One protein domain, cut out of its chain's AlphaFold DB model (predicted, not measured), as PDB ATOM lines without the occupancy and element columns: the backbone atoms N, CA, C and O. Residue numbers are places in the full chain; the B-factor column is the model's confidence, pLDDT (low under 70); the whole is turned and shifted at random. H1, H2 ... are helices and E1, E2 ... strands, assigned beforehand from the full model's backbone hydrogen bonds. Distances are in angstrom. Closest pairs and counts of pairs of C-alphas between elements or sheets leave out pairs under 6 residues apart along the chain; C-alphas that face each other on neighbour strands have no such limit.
ATOM      1  N   LEU A   5     -64.688  72.570 -96.136       71.50
ATOM      2  CA  LEU A   5     -63.874  71.360 -96.239       71.50
ATOM      3  C   LEU A   5     -62.418  71.584 -95.788       71.50
ATOM      4  O   LEU A   5     -61.846  70.760 -95.081       71.50
ATOM      5  N   GLU A   6     -61.801  72.712 -96.150       67.88
ATOM      6  CA  GLU A   6     -60.424  73.036 -95.737       67.88
ATOM      7  C   GLU A   6     -60.323  73.315 -94.232       67.88
ATOM      8  O   GLU A   6     -59.331  72.954 -93.593       67.88
ATOM      9  N   LYS A   7     -61.361  73.923 -93.646       72.81
ATOM     10  CA  LYS A   7     -61.459  74.113 -92.192       72.81
ATOM     11  C   LYS A   7     -61.629  72.780 -91.466       72.81
ATOM     12  O   LYS A   7     -61.023  72.594 -90.414       72.81
ATOM     13  N   GLU A   8     -62.400  71.859 -92.038       70.88
ATOM     14  CA  GLU A   8     -62.597  70.509 -91.509       70.88
ATOM     15  C   GLU A   8     -61.289  69.703 -91.554       70.88
ATOM     16  O   GLU A   8     -60.853  69.194 -90.523       70.88
ATOM     17  N   ILE A   9     -60.571  69.709 -92.683       68.25
ATOM     18  CA  ILE A   9     -59.253  69.059 -92.815       68.25
ATOM     19  C   ILE A   9     -58.237  69.641 -91.820       68.25
ATOM     20  O   ILE A   9     -57.532  68.890 -91.146       68.25
ATOM     21  N   SER A  10     -58.189  70.968 -91.672       60.69
ATOM     22  CA  SER A  10     -57.300  71.640 -90.713       60.69
ATOM     23  C   SER A  10     -57.675  71.377 -89.248       60.69
ATOM     24  O   SER A  10     -56.841  71.598 -88.367       60.69
ATOM     25  N   SER A  11     -58.912  70.954 -88.972       64.44
ATOM     26  CA  SER A  11     -59.382  70.653 -87.616       64.44
ATOM     27  C   SER A  11     -58.933  69.272 -87.124       64.44
ATOM     28  O   SER A  11     -58.858  69.045 -85.912       64.44
ATOM     29  N   TYR A  12     -58.558  68.368 -88.038       60.56
ATOM     30  CA  TYR A  12     -57.956  67.090 -87.680       60.56
ATOM     31  C   TYR A  12     -56.540  67.312 -87.138       60.56
ATOM     32  O   TYR A  12     -55.577  67.514 -87.878       60.56
ATOM     33  N   LYS A  13     -56.392  67.228 -85.813       51.03
ATOM     34  CA  LYS A  13     -55.082  67.087 -85.171       51.03
ATOM     35  C   LYS A  13     -54.514  65.718 -85.521       51.03
ATOM     36  O   LYS A  13     -54.832  64.711 -84.894       51.03
ATOM     37  N   VAL A  14     -53.664  65.682 -86.535       51.03
ATOM     38  CA  VAL A  14     -52.884  64.494 -86.853       51.03
ATOM     39  C   VAL A  14     -51.782  64.362 -85.791       51.03
ATOM     40  O   VAL A  14     -50.691  64.907 -85.934       51.03
ATOM     41  N   ASP A  15     -52.062  63.636 -84.705       48.69
ATOM     42  CA  ASP A  15     -51.093  63.332 -83.630       48.69
ATOM     43  C   ASP A  15     -49.858  62.542 -84.133       48.69
ATOM     44  O   ASP A  15     -48.868  62.362 -83.422       48.69
ATOM     45  N   SER A  16     -49.885  62.065 -85.385       51.72
ATOM     46  CA  SER A  16     -48.868  61.181 -85.961       51.72
ATOM     47  C   SER A  16     -47.606  61.882 -86.482       51.72
ATOM     48  O   SER A  16     -46.733  61.206 -87.024       51.72
ATOM     49  N   PHE A  17     -47.465  63.201 -86.318       52.09
ATOM     50  CA  PHE A  17     -46.261  63.946 -86.728       52.09
ATOM     51  C   PHE A  17     -45.195  64.078 -85.630       52.09
ATOM     52  O   PHE A  17     -44.316  64.936 -85.725       52.09
ATOM     53  N   LYS A  18     -45.207  63.225 -84.595       57.50
ATOM     54  CA  LYS A  18     -44.026  63.087 -83.729       57.50
ATOM     55  C   LYS A  18     -42.885  62.481 -84.545       57.50
ATOM     56  O   LYS A  18     -42.791  61.268 -84.729       57.50
ATOM     57  N   THR A  19     -42.038  63.356 -85.071       64.69
ATOM     58  CA  THR A  19     -40.823  62.990 -85.790       64.69
ATOM     59  C   THR A  19     -39.754  62.629 -84.761       64.69
ATOM     60  O   THR A  19     -39.091  63.495 -84.209       64.69
ATOM     61  N   LEU A  20     -39.583  61.338 -84.475       73.31
ATOM     62  CA  LEU A  20     -38.481  60.886 -83.622       73.31
ATOM     63  C   LEU A  20     -37.155  61.058 -84.376       73.31
ATOM     64  O   LEU A  20     -37.034  60.698 -85.557       73.31
ATOM     65  N   GLY A  21     -36.148  61.634 -83.723       82.94
ATOM     66  CA  GLY A  21     -34.774  61.582 -84.220       82.94
ATOM     67  C   GLY A  21     -34.266  60.135 -84.268       82.94
ATOM     68  O   GLY A  21     -34.751  59.280 -83.531       82.94
ATOM     69  N   LYS A  22     -33.261  59.834 -85.106       88.56
ATOM     70  CA  LYS A  22     -32.671  58.478 -85.146       88.56
ATOM     71  C   LYS A  22     -32.089  58.082 -83.784       88.56
ATOM     72  O   LYS A  22     -32.320  56.971 -83.331       88.56
ATOM     73  N   ALA A  23     -31.371  59.001 -83.134       89.94
ATOM     74  CA  ALA A  23     -30.767  58.770 -81.824       89.94
ATOM     75  C   ALA A  23     -31.825  58.561 -80.730       89.94
ATOM     76  O   ALA A  23     -31.728  57.614 -79.963       89.94
ATOM     77  N   GLU A  24     -32.867  59.394 -80.703       89.94
ATOM     78  CA  GLU A  24     -33.982  59.252 -79.757       89.94
ATOM     79  C   GLU A  24     -34.722  57.928 -79.965       89.94
ATOM     80  O   GLU A  24     -35.018  57.217 -79.009       89.94
ATOM     81  N   TYR A  25     -34.981  57.562 -81.224       91.38
ATOM     82  CA  TYR A  25     -35.607  56.288 -81.547       91.38
ATOM     83  C   TYR A  25     -34.740  55.107 -81.105       91.38
ATOM     84  O   TYR A  25     -35.258  54.172 -80.498       91.38
ATOM     85  N   GLN A  26     -33.427  55.176 -81.341       94.25
ATOM     86  CA  GLN A  26     -32.495  54.151 -80.884       94.25
ATOM     87  C   GLN A  26     -32.478  54.048 -79.354       94.25
ATOM     88  O   GLN A  26     -32.594  52.946 -78.846       94.25
ATOM     89  N   GLN A  27     -32.468  55.160 -78.613       92.88
ATOM     90  CA  GLN A  27     -32.537  55.134 -77.143       92.88
ATOM     91  C   GLN A  27     -33.823  54.481 -76.616       92.88
ATOM     92  O   GLN A  27     -33.796  53.756 -75.620       92.88
ATOM     93  N   LEU A  28     -34.961  54.720 -77.278       93.12
ATOM     94  CA  LEU A  28     -36.225  54.063 -76.930       93.12
ATOM     95  C   LEU A  28     -36.168  52.556 -77.212       93.12
ATOM     96  O   LEU A  28     -36.606  51.765 -76.375       93.12
ATOM     97  N   LEU A  29     -35.589  52.160 -78.349       93.38
ATOM     98  CA  LEU A  29     -35.344  50.752 -78.657       93.38
ATOM     99  C   LEU A  29     -34.380  50.121 -77.653       93.38
ATOM    100  O   LEU A  29     -34.643  49.019 -77.193       93.38
ATOM    101  N   ASP A  30     -33.319  50.813 -77.253       94.25
ATOM    102  CA  ASP A  30     -32.343  50.308 -76.290       94.25
ATOM    103  C   ASP A  30     -32.989  50.078 -74.924       94.25
ATOM    104  O   ASP A  30     -32.729  49.070 -74.272       94.25
ATOM    105  N   LYS A  31     -33.899  50.967 -74.514       92.50
ATOM    106  CA  LYS A  31     -34.662  50.809 -73.273       92.50
ATOM    107  C   LYS A  31     -35.606  49.602 -73.312       92.50
ATOM    108  O   LYS A  31     -35.767  48.935 -72.295       92.50
ATOM    109  N   GLN A  32     -36.241  49.338 -74.453       90.81
ATOM    110  CA  GLN A  32     -37.229  48.261 -74.585       90.81
ATOM    111  C   GLN A  32     -36.609  46.898 -74.921       90.81
ATOM    112  O   GLN A  32     -37.069  45.865 -74.442       90.81
ATOM    113  N   TYR A  33     -35.556  46.900 -75.729       92.88
ATOM    114  CA  TYR A  33     -34.904  45.719 -76.288       92.88
ATOM    115  C   TYR A  33     -33.476  45.536 -75.779       92.88
ATOM    116  O   TYR A  33     -32.728  44.737 -76.339       92.88
ATOM    117  N   GLU A  34     -33.092  46.265 -74.730       91.75
ATOM    118  CA  GLU A  34     -31.806  46.135 -74.035       91.75
ATOM    119  C   GLU A  34     -30.585  46.331 -74.956       91.75
ATOM    120  O   GLU A  34     -29.535  45.726 -74.754       91.75
ATOM    121  N   GLY A  35     -30.736  47.133 -76.014       92.19
ATOM    122  CA  GLY A  35     -29.695  47.379 -77.022       92.19
ATOM    123  C   GLY A  35     -29.505  46.260 -78.053       92.19
ATOM    124  O   GLY A  35     -28.616  46.342 -78.897       92.19
ATOM    125  N   PHE A  36     -30.333  45.212 -78.037       93.69
ATOM    126  CA  PHE A  36     -30.224  44.103 -78.996       93.69
ATOM    127  C   PHE A  36     -30.889  44.374 -80.353       93.69
ATOM    128  O   PHE A  36     -30.810  43.526 -81.248       93.69
ATOM    129  N   ILE A  37     -31.585  45.503 -80.511       95.19
ATOM    130  CA  ILE A  37     -32.216  45.899 -81.773       95.19
ATOM    131  C   ILE A  37     -31.686  47.259 -82.199       95.19
ATOM    132  O   ILE A  37     -31.865  48.251 -81.495       95.19
ATOM    133  N   VAL A  38     -31.097  47.308 -83.390       95.44
ATOM    134  CA  VAL A  38     -30.574  48.537 -83.989       95.44
ATOM    135  C   VAL A  38     -31.460  48.949 -85.154       95.44
ATOM    136  O   VAL A  38     -31.773  48.132 -86.021       95.44
ATOM    137  N   ALA A  39     -31.861  50.217 -85.188       93.50
ATOM    138  CA  ALA A  39     -32.510  50.816 -86.345       93.50
ATOM    139  C   ALA A  39     -31.447  51.284 -87.351       93.50
ATOM    140  O   ALA A  39     -30.643  52.181 -87.069       93.50
ATOM    141  N   GLU A  40     -31.449  50.706 -88.556       91.75
ATOM    142  CA  GLU A  40     -30.548  51.145 -89.631       91.75
ATOM    143  C   GLU A  40     -30.932  52.563 -90.106       91.75
ATOM    144  O   GLU A  40     -30.068  53.375 -90.458       91.75
ATOM    145  N   GLU A  41     -32.218  52.912 -90.015       86.75
ATOM    146  CA  GLU A  41     -32.807  54.127 -90.582       86.75
ATOM    147  C   GLU A  41     -33.611  54.934 -89.551       86.75
ATOM    148  O   GLU A  41     -34.069  54.420 -88.529       86.75
ATOM    149  N   ARG A  42     -33.799  56.229 -89.829       83.81
ATOM    150  CA  ARG A  42     -34.675  57.099 -89.033       83.81
ATOM    151  C   ARG A  42     -36.137  56.896 -89.452       83.81
ATOM    152  O   ARG A  42     -36.424  57.039 -90.641       83.81
ATOM    153  N   PRO A  43     -37.085  56.699 -88.518       82.88
ATOM    154  CA  PRO A  43     -38.503  56.760 -88.852       82.88
ATOM    155  C   PRO A  43     -38.916  58.199 -89.178       82.88
ATOM    156  O   PRO A  43     -38.759  59.102 -88.358       82.88
ATOM    157  N   ILE A  44     -39.468  58.414 -90.377       81.38
ATOM    158  CA  ILE A  44     -40.050  59.710 -90.773       81.38
ATOM    159  C   ILE A  44     -41.253  60.030 -89.875       81.38
ATOM    160  O   ILE A  44     -41.432  61.163 -89.441       81.38
ATOM    161  N   ASN A  45     -42.059  59.013 -89.566       82.38
ATOM    162  CA  ASN A  45     -43.118  59.051 -88.565       82.38
ATOM    163  C   ASN A  45     -43.321  57.645 -87.975       82.38
ATOM    164  O   ASN A  45     -42.725  56.673 -88.446       82.38
ATOM    165  N   VAL A  46     -44.188  57.525 -86.967       80.06
ATOM    166  CA  VAL A  46     -44.398  56.260 -86.243       80.06
ATOM    167  C   VAL A  46     -45.064  55.147 -87.063       80.06
ATOM    168  O   VAL A  46     -44.964  53.977 -86.689       80.06
ATOM    169  N   MET A  47     -45.716  55.498 -88.175       84.56
ATOM    170  CA  MET A  47     -46.442  54.587 -89.067       84.56
ATOM    171  C   MET A  47     -45.585  54.080 -90.233       84.56
ATOM    172  O   MET A  47     -45.952  53.094 -90.876       84.56
ATOM    173  N   VAL A  48     -44.453  54.727 -90.519       85.31
ATOM    174  CA  VAL A  48     -43.519  54.302 -91.567       85.31
ATOM    175  C   VAL A  48     -42.706  53.110 -91.068       85.31
ATOM    176  O   VAL A  48     -42.173  53.121 -89.957       85.31
ATOM    177  N   ALA A  49     -42.634  52.066 -91.894       90.50
ATOM    178  CA  ALA A  49     -41.775  50.926 -91.622       90.50
ATOM    179  C   ALA A  49     -40.315  51.316 -91.872       90.50
ATOM    180  O   ALA A  49     -39.998  51.883 -92.916       90.50
ATOM    181  N   VAL A  50     -39.446  50.993 -90.923       91.88
ATOM    182  CA  VAL A  50     -37.998  51.183 -91.022       91.88
ATOM    183  C   VAL A  50     -37.298  49.853 -90.845       91.88
ATOM    184  O   VAL A  50     -37.870  48.909 -90.293       91.88
ATOM    185  N   LYS A  51     -36.067  49.772 -91.345       95.38
ATOM    186  CA  LYS A  51     -35.259  48.567 -91.235       95.38
ATOM    187  C   LYS A  51     -34.571  48.474 -89.873       95.38
ATOM    188  O   LYS A  51     -33.930  49.424 -89.413       95.38
ATOM    189  N   HIS A  52     -34.658  47.296 -89.272       95.94
ATOM    190  CA  HIS A  52     -34.030  46.929 -88.010       95.94
ATOM    191  C   HIS A  52     -33.154  45.698 -88.173       95.94
ATOM    192  O   HIS A  52     -33.395  44.867 -89.048       95.94
ATOM    193  N   GLU A  53     -32.197  45.545 -87.270       96.44
ATOM    194  CA  GLU A  53     -31.391  44.340 -87.115       96.44
ATOM    195  C   GLU A  53     -31.431  43.868 -85.663       96.44
ATOM    196  O   GLU A  53     -31.257  44.666 -84.743       96.44
ATOM    197  N   CYS A  54     -31.677  42.571 -85.455       96.12
ATOM    198  CA  CYS A  54     -31.630  41.952 -84.133       96.12
ATOM    199  C   CYS A  54     -30.320  41.186 -83.952       96.12
ATOM    200  O   CYS A  54     -30.084  40.207 -84.659       96.12
ATOM    201  N   SER A  55     -29.513  41.548 -82.958       94.00
ATOM    202  CA  SER A  55     -28.240  40.868 -82.679       94.00
ATOM    203  C   SER A  55     -28.406  39.473 -82.060       94.00
ATOM    204  O   SER A  55     -27.504  38.649 -82.160       94.00
ATOM    205  N   ILE A  56     -29.573  39.158 -81.484       92.44
ATOM    206  CA  ILE A  56     -29.856  37.827 -80.913       92.44
ATOM    207  C   ILE A  56     -29.983  36.771 -82.016       92.44
ATOM    208  O   ILE A  56     -29.473  35.663 -81.875       92.44
ATOM    209  N   CYS A  57     -30.702  37.084 -83.098       91.62
ATOM    210  CA  CYS A  57     -30.968  36.126 -84.177       91.62
ATOM    211  C   CYS A  57     -30.313  36.486 -85.518       91.62
ATOM    212  O   CYS A  57     -30.461  35.729 -86.475       91.62
ATOM    213  N   GLY A  58     -29.641  37.636 -85.612       91.56
ATOM    214  CA  GLY A  58     -29.004  38.147 -86.829       91.56
ATOM    215  C   GLY A  58     -29.976  38.556 -87.940       91.56
ATOM    216  O   GLY A  58     -29.553  38.841 -89.059       91.56
ATOM    217  N   LYS A  59     -31.292  38.553 -87.689       93.38
ATOM    218  CA  LYS A  59     -32.283  38.880 -88.721       93.38
ATOM    219  C   LYS A  59     -32.401  40.385 -88.897       93.38
ATOM    220  O   LYS A  59     -32.588  41.121 -87.927       93.38
ATOM    221  N   LYS A  60     -32.418  40.800 -90.163       95.62
ATOM    222  CA  LYS A  60     -32.854  42.128 -90.589       95.62
ATOM    223  C   LYS A  60     -34.338  42.077 -90.952       95.62
ATOM    224  O   LYS A  60     -34.769  41.131 -91.613       95.62
ATOM    225  N   PHE A  61     -35.123  43.052 -90.516       94.69
ATOM    226  CA  PHE A  61     -36.571  43.079 -90.745       94.69
ATOM    227  C   PHE A  61     -37.089  44.513 -90.858       94.69
ATOM    228  O   PHE A  61     -36.455  45.440 -90.369       94.69
ATOM    229  N   TYR A  62     -38.238  44.691 -91.507       94.50
ATOM    230  CA  TYR A  62     -38.931  45.976 -91.564       94.50
ATOM    231  C   TYR A  62     -40.065  45.990 -90.546       94.50
ATOM    232  O   TYR A  62     -40.897  45.081 -90.544       94.50
ATOM    233  N   ASN A  63     -40.124  47.017 -89.702       93.12
ATOM    234  CA  ASN A  63     -41.258  47.219 -88.804       93.12
ATOM    235  C   ASN A  63     -41.499  48.706 -88.524       93.12
ATOM    236  O   ASN A  63     -40.641  49.555 -88.755       93.12
ATOM    237  N   ARG A  64     -42.695  49.033 -88.040       91.62
ATOM    238  CA  ARG A  64     -43.091  50.405 -87.702       91.62
ATOM    239  C   ARG A  64     -42.681  50.736 -86.276       91.62
ATOM    240  O   ARG A  64     -42.735  49.872 -85.401       91.62
ATOM    241  N   ALA A  65     -42.355  51.998 -86.004       88.75
ATOM    242  CA  ALA A  65     -42.035  52.415 -84.639       88.75
ATOM    243  C   ALA A  65     -43.224  52.215 -83.681       88.75
ATOM    244  O   ALA A  65     -43.003  51.801 -82.548       88.75
ATOM    245  N   VAL A  66     -44.466  52.413 -84.145       88.38
ATOM    246  CA  VAL A  66     -45.678  52.151 -83.344       88.38
ATOM    247  C   VAL A  66     -45.828  50.679 -82.945       88.38
ATOM    248  O   VAL A  66     -46.326  50.392 -81.867       88.38
ATOM    249  N   ASN A  67     -45.352  49.749 -83.774       91.12
ATOM    250  CA  ASN A  67     -45.381  48.318 -83.470       91.12
ATOM    251  C   ASN A  67     -44.252  47.946 -82.504       91.12
ATOM    252  O   ASN A  67     -44.456  47.206 -81.551       91.12
ATOM    253  N   MET A  68     -43.055  48.488 -82.743       90.69
ATOM    254  CA  MET A  68     -41.867  48.183 -81.947       90.69
ATOM    255  C   MET A  68     -41.911  48.796 -80.544       90.69
ATOM    256  O   MET A  68     -41.373  48.199 -79.622       90.69
ATOM    257  N   LEU A  69     -42.502  49.980 -80.388       89.50
ATOM    258  CA  LEU A  69     -42.577  50.705 -79.113       89.50
ATOM    259  C   LEU A  69     -43.989  50.707 -78.508       89.50
ATOM    260  O   LEU A  69     -44.224  51.336 -77.480       89.50
ATOM    261  N   GLY A  70     -44.943  50.064 -79.180       85.50
ATOM    262  CA  GLY A  70     -46.323  49.961 -78.725       85.50
ATOM    263  C   GLY A  70     -46.529  48.845 -77.705       85.50
ATOM    264  O   GLY A  70     -45.644  48.033 -77.435       85.50
ATOM    265  N   ASN A  71     -47.751  48.790 -77.179       83.56
ATOM    266  CA  ASN A  71     -48.155  47.823 -76.156       83.56
ATOM    267  C   ASN A  71     -48.554  46.452 -76.725       83.56
ATOM    268  O   ASN A  71     -48.771  45.519 -75.958       83.56
ATOM    269  N   ASP A  72     -48.701  46.329 -78.045       83.94
ATOM    270  CA  ASP A  72     -49.043  45.057 -78.675       83.94
ATOM    271  C   ASP A  72     -47.772  44.232 -78.878       83.94
ATOM    272  O   ASP A  72     -47.058  44.390 -79.872       83.94
ATOM    273  N   GLU A  73     -47.479  43.374 -77.898       81.44
ATOM    274  CA  GLU A  73     -46.307  42.507 -77.937       81.44
ATOM    275  C   GLU A  73     -46.267  41.699 -79.229       81.44
ATOM    276  O   GLU A  73     -45.201  41.607 -79.806       81.44
ATOM    277  N   VAL A  74     -47.389  41.201 -79.760       83.69
ATOM    278  CA  VAL A  74     -47.410  40.295 -80.929       83.69
ATOM    279  C   VAL A  74     -46.808  40.939 -82.187       83.69
ATOM    280  O   VAL A  74     -46.331  40.239 -83.082       83.69
ATOM    281  N   LEU A  75     -46.787  42.272 -82.247       86.12
ATOM    282  CA  LEU A  75     -46.202  43.040 -83.347       86.12
ATOM    283  C   LEU A  75     -44.698  43.308 -83.177       86.12
ATOM    284  O   LEU A  75     -44.067  43.861 -84.087       86.12
ATOM    285  N   GLN A  76     -44.120  42.938 -82.037       88.94
ATOM    286  CA  GLN A  76     -42.698  43.074 -81.733       88.94
ATOM    287  C   GLN A  76     -41.889  41.889 -82.285       88.94
ATOM    288  O   GLN A  76     -42.403  40.917 -82.839       88.94
ATOM    289  N   HIS A  77     -40.564  41.973 -82.174       90.00
ATOM    290  CA  HIS A  77     -39.674  40.953 -82.720       90.00
ATOM    291  C   HIS A  77     -39.724  39.634 -81.918       90.00
ATOM    292  O   HIS A  77     -39.638  39.651 -80.692       90.00
ATOM    293  N   GLN A  78     -39.749  38.477 -82.603       87.38
ATOM    294  CA  GLN A  78     -39.911  37.126 -82.015       87.38
ATOM    295  C   GLN A  78     -39.004  36.832 -80.805       87.38
ATOM    296  O   GLN A  78     -39.421  36.133 -79.878       87.38
ATOM    297  N   CYS A  79     -37.765  37.338 -80.786       89.00
ATOM    298  CA  CYS A  79     -36.845  37.138 -79.656       89.00
ATOM    299  C   CYS A  79     -37.343  37.744 -78.334       89.00
ATOM    300  O   CYS A  79     -36.838  37.364 -77.281       89.00
ATOM    301  N   PHE A  80     -38.329  38.637 -78.387       85.38
ATOM    302  CA  PHE A  80     -38.918  39.318 -77.235       85.38
ATOM    303  C   PHE A  80     -40.371  38.910 -76.985       85.38
ATOM    304  O   PHE A  80     -40.935  39.278 -75.965       85.38
ATOM    305  N   LEU A  81     -40.960  38.094 -77.867       83.44
ATOM    306  CA  LEU A  81     -42.337  37.646 -77.703       83.44
ATOM    307  C   LEU A  81     -42.464  36.581 -76.629       83.44
ATOM    308  O   LEU A  81     -41.850  35.505 -76.709       83.44
ATOM    309  N   THR A  82     -43.391  36.816 -75.711       72.12
ATOM    310  CA  THR A  82     -43.930  35.782 -74.838       72.12
ATOM    311  C   THR A  82     -45.144  35.177 -75.546       72.12
ATOM    312  O   THR A  82     -46.273  35.537 -75.262       72.12
ATOM    313  N   MET A  83     -44.914  34.283 -76.522       68.12
ATOM    314  CA  MET A  83     -45.949  33.614 -77.347       68.12
ATOM    315  C   MET A  83     -46.868  32.684 -76.523       68.12
ATOM    316  O   MET A  83     -46.875  31.463 -76.706       68.12
ATOM    317  N   ILE A  84     -47.603  33.231 -75.557       65.25
ATOM    318  CA  ILE A  84     -48.522  32.499 -74.686       65.25
ATOM    319  C   ILE A  84     -49.755  32.118 -75.513       65.25
ATOM    320  O   ILE A  84     -50.388  32.972 -76.121       65.25
ATOM    321  N   GLY A  85     -50.078  30.824 -75.561       63.66
ATOM    322  CA  GLY A  85     -51.259  30.305 -76.265       63.66
ATOM    323  C   GLY A  85     -51.070  29.995 -77.755       63.66
ATOM    324  O   GLY A  85     -51.917  29.313 -78.322       63.66
ATOM    325  N   VAL A  86     -49.963  30.421 -78.380       69.06
ATOM    326  CA  VAL A  86     -49.638  30.101 -79.791       69.06
ATOM    327  C   VAL A  86     -48.656  28.929 -79.897       69.06
ATOM    328  O   VAL A  86     -48.778  28.079 -80.776       69.06
ATOM    329  N   GLU A  87     -47.686  28.850 -78.984       75.25
ATOM    330  CA  GLU A  87     -46.724  27.746 -78.896       75.25
ATOM    331  C   GLU A  87     -47.034  26.851 -77.689       75.25
ATOM    332  O   GLU A  87     -47.490  27.323 -76.646       75.25
ATOM    333  N   SER A  88     -46.713  25.553 -77.786       83.31
ATOM    334  CA  SER A  88     -46.734  24.689 -76.600       83.31
ATOM    335  C   SER A  88     -45.725  25.184 -75.557       83.31
ATOM    336  O   SER A  88     -44.618  25.620 -75.896       83.31
ATOM    337  N   ASP A  89     -46.056  25.048 -74.274       84.00
ATOM    338  CA  ASP A  89     -45.200  25.533 -73.186       84.00
ATOM    339  C   ASP A  89     -43.783  24.952 -73.208       84.00
ATOM    340  O   ASP A  89     -42.826  25.637 -72.844       84.00
ATOM    341  N   LYS A  90     -43.626  23.698 -73.654       85.81
ATOM    342  CA  LYS A  90     -42.309  23.058 -73.784       85.81
ATOM    343  C   LYS A  90     -41.444  23.771 -74.826       85.81
ATOM    344  O   LYS A  90     -40.277  24.054 -74.556       85.81
ATOM    345  N   VAL A  91     -42.019  24.081 -75.991       85.12
ATOM    346  CA  VAL A  91     -41.324  24.777 -77.086       85.12
ATOM    347  C   VAL A  91     -40.985  26.207 -76.671       85.12
ATOM    348  O   VAL A  91     -39.825  26.612 -76.767       85.12
ATOM    349  N   ARG A  92     -41.956  26.925 -76.096       83.44
ATOM    350  CA  ARG A  92     -41.782  28.300 -75.612       83.44
ATOM    351  C   ARG A  92     -40.662  28.405 -74.575       83.44
ATOM    352  O   ARG A  92     -39.771  29.239 -74.717       83.44
ATOM    353  N   LYS A  93     -40.659  27.534 -73.557       85.44
ATOM    354  CA  LYS A  93     -39.611  27.513 -72.517       85.44
ATOM    355  C   LYS A  93     -38.229  27.251 -73.109       85.44
ATOM    356  O   LYS A  93     -37.281  27.940 -72.747       85.44
ATOM    357  N   LYS A  94     -38.109  26.292 -74.034       87.81
ATOM    358  CA  LYS A  94     -36.831  25.985 -74.688       87.81
ATOM    359  C   LYS A  94     -36.299  27.188 -75.475       87.81
ATOM    360  O   LYS A  94     -35.146  27.567 -75.279       87.81
ATOM    361  N   ARG A  95     -37.150  27.830 -76.283       87.38
ATOM    362  CA  ARG A  95     -36.798  29.027 -77.063       87.38
ATOM    363  C   ARG A  95     -36.321  30.173 -76.170       87.38
ATOM    364  O   ARG A  95     -35.291  30.772 -76.456       87.38
ATOM    365  N   LEU A  96     -37.037  30.459 -75.080       87.00
ATOM    366  CA  LEU A  96     -36.665  31.527 -74.144       87.00
ATOM    367  C   LEU A  96     -35.310  31.256 -73.474       87.00
ATOM    368  O   LEU A  96     -34.491  32.163 -73.369       87.00
ATOM    369  N   VAL A  97     -35.032  30.005 -73.089       90.19
ATOM    370  CA  VAL A  97     -33.727  29.619 -72.527       90.19
ATOM    371  C   VAL A  97     -32.600  29.788 -73.549       90.19
ATOM    372  O   VAL A  97     -31.510  30.232 -73.193       90.19
ATOM    373  N   GLU A  98     -32.828  29.436 -74.815       90.50
ATOM    374  CA  GLU A  98     -31.836  29.619 -75.884       90.50
ATOM    375  C   GLU A  98     -31.566  31.101 -76.164       90.50
ATOM    376  O   GLU A  98     -30.403  31.504 -76.219       90.50
ATOM    377  N   VAL A  99     -32.617  31.921 -76.247       89.44
ATOM    378  CA  VAL A  99     -32.495  33.380 -76.384       89.44
ATOM    379  C   VAL A  99     -31.708  33.973 -75.219       89.44
ATOM    380  O   VAL A  99     -30.763  34.726 -75.447       89.44
ATOM    381  N   GLU A 100     -32.024  33.596 -73.980       90.00
ATOM    382  CA  GLU A 100     -31.338  34.127 -72.798       90.00
ATOM    383  C   GLU A 100     -29.858  33.712 -72.753       90.00
ATOM    384  O   GLU A 100     -28.990  34.496 -72.360       90.00
ATOM    385  N   LYS A 101     -29.519  32.504 -73.221       92.19
ATOM    386  CA  LYS A 101     -28.115  32.088 -73.383       92.19
ATOM    387  C   LYS A 101     -27.370  32.982 -74.374       92.19
ATOM    388  O   LYS A 101     -26.218  33.325 -74.110       92.19
ATOM    389  N   VAL A 102     -27.996  33.345 -75.494       91.50
ATOM    390  CA  VAL A 102     -27.388  34.240 -76.493       91.50
ATOM    391  C   VAL A 102     -27.257  35.657 -75.938       91.50
ATOM    392  O   VAL A 102     -26.161  36.211 -75.990       91.50
ATOM    393  N   LYS A 103     -28.309  36.201 -75.310       90.06
ATOM    394  CA  LYS A 103     -28.265  37.515 -74.643       90.06
ATOM    395  C   LYS A 103     -27.094  37.611 -73.664       90.06
ATOM    396  O   LYS A 103     -26.330  38.569 -73.706       90.06
ATOM    397  N   ASN A 104     -26.899  36.593 -72.826       90.75
ATOM    398  CA  ASN A 104     -25.807  36.576 -71.852       90.75
ATOM    399  C   ASN A 104     -24.411  36.494 -72.481       90.75
ATOM    400  O   ASN A 104     -23.463  37.019 -71.902       90.75
ATOM    401  N   LYS A 105     -24.260  35.860 -73.650       90.88
ATOM    402  CA  LYS A 105     -22.993  35.888 -74.401       90.88
ATOM    403  C   LYS A 105     -22.725  37.277 -74.972       90.88
ATOM    404  O   LYS A 105     -21.665  37.833 -74.710       90.88
ATOM    405  N   LEU A 106     -23.717  37.864 -75.639       89.12
ATOM    406  CA  LEU A 106     -23.612  39.196 -76.238       89.12
ATOM    407  C   LEU A 106     -23.312  40.279 -75.190       89.12
ATOM    408  O   LEU A 106     -22.429  41.101 -75.398       89.12
ATOM    409  N   ARG A 107     -23.967  40.240 -74.019       89.06
ATOM    410  CA  ARG A 107     -23.665  41.164 -72.906       89.06
ATOM    411  C   ARG A 107     -22.202  41.071 -72.458       89.06
ATOM    412  O   ARG A 107     -21.581  42.096 -72.197       89.06
ATOM    413  N   LYS A 108     -21.648  39.854 -72.376       88.19
ATOM    414  CA  LYS A 108     -20.235  39.649 -72.017       88.19
ATOM    415  C   LYS A 108     -19.307  40.231 -73.077       88.19
ATOM    416  O   LYS A 108     -18.365  40.928 -72.724       88.19
ATOM    417  N   GLU A 109     -19.593  39.986 -74.351       85.25
ATOM    418  CA  GLU A 109     -18.809  40.536 -75.462       85.25
ATOM    419  C   GLU A 109     -18.819  42.070 -75.448       85.25
ATOM    420  O   GLU A 109     -17.754  42.676 -75.482       85.25
ATOM    421  N   MET A 110     -19.986  42.694 -75.257       78.12
ATOM    422  CA  MET A 110     -20.111  44.154 -75.146       78.12
ATOM    423  C   MET A 110     -19.331  44.733 -73.955       78.12
ATOM    424  O   MET A 110     -18.722  45.797 -74.071       78.12
ATOM    425  N   SER A 111     -19.317  44.030 -72.814       75.56
ATOM    426  CA  SER A 111     -18.572  44.462 -71.621       75.56
ATOM    427  C   SER A 111     -17.053  44.354 -71.767       75.56
ATOM    428  O   SER A 111     -16.332  45.050 -71.065       75.56
ATOM    429  N   LEU A 112     -16.563  43.493 -72.665       70.44
ATOM    430  CA  LEU A 112     -15.132  43.337 -72.947       70.44
ATOM    431  C   LEU A 112     -14.619  44.361 -73.968       70.44
ATOM    432  O   LEU A 112     -13.412  44.556 -74.081       70.44
ATOM    433  N   THR A 113     -15.523  44.988 -74.721       59.41
ATOM    434  CA  THR A 113     -15.210  45.999 -75.742       59.41
ATOM    435  C   THR A 113     -15.416  47.442 -75.267       59.41
ATOM    436  O   THR A 113     -15.237  48.356 -76.068       59.41
ATOM    437  N   SER A 114     -15.830  47.639 -74.008       51.03
ATOM    438  CA  SER A 114     -16.050  48.949 -73.367       51.03
ATOM    439  C   SER A 114     -14.851  49.339 -72.509       51.03
ATOM    440  O   SER A 114     -14.495  50.536 -72.519       51.03
TER     441      SER A 114
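This is residues 5 to 114 of the 114 residues of an uncharacterized protein of Bacillus thuringiensis serovar shandongiensis (UniProt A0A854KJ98). What shape do these atoms make? A small body, in which a sheet of three strands has H2 beside its E1 edge and H3 by its other end, sits between a thin tail bearing H1 and one long helix, H4, set crosswise at the far end. Residues 5 to 15 of the tail stick out, and so do both ends of the H4 region, residues 85 to 90 and 108 to 114. What is it built of? The printed part has 110 residues, with helices and strands mixed, in the order H1, H2, E1, E2, E3, H3, H4; the sheet's order is E1, E2, E3, antiparallel throughout. How spread out is it? It is loose, with a radius of gyration of the C-alphas of 17.3 A, and flat, spanning 57 by 40 by 19 A.

Where does the first part lie? H1 is residues 5 to 11, 9.7 A long, from C-alpha 5 at (-63.874, 71.360, -96.239). H2 is residues 22 to 33, 15.7 A long, from C-alpha 22 at (-32.671, 58.478, -85.146). Where are the strands? E1 is residues 37 to 39, 6.7 A; E2 is residues 49 to 54, 15.5 A; E3 is residues 60 to 64, 13.5 A. What follows them? H3 is residues 65 to 68, 5.0 A, and H4 is residues 89 to 112, 34.9 A, ending with C-alpha 112 at (-15.132, 43.337, -72.947).

What is near the helices before the sheet? H1 is apart from H2 and is not on the sheet. H2 only grazes the sheet; its closest C-alphas to E1 are those of Gln 26 and Ala 39, 6.4 A apart. How do the strands pair? E1, E2 and E3 form a meander, each strand the antiparallel neighbour of the one before. In the hairpin of E1 and E2, at 142 degrees, N 38 and O 53 are 3.0 A apart, within hydrogen-bond range; in that of E2 and E3, at 138 degrees, N 52 and O 61 are 2.8 A apart, also within range. Where are the later helices? H3 only grazes the sheet and is close to H2 but not clearly touching, the closest C-alphas, those of Leu 29 and Met 68, being 7.7 A apart. H4 is not on the sheet and is apart from H1, H2 and H3. Are the helix backbones in order? In H1, H2 and H4 every O i to N i+4 pair is within hydrogen-bond range; H3 is too short for such a pair.

How far does it reach? The two C-alphas farthest apart, those of Leu 5 and Leu 112, are 60.9 A apart. Is the printed part continuous? It has no cut, and its one long link is that from H3 to H4, residues 69 to 88. Where is confidence low? The mean pLDDT of the printed part is 83.2, and residue 6, residues 9 to 19, residues 83 to 86 and residues 113 to 114 are under 70.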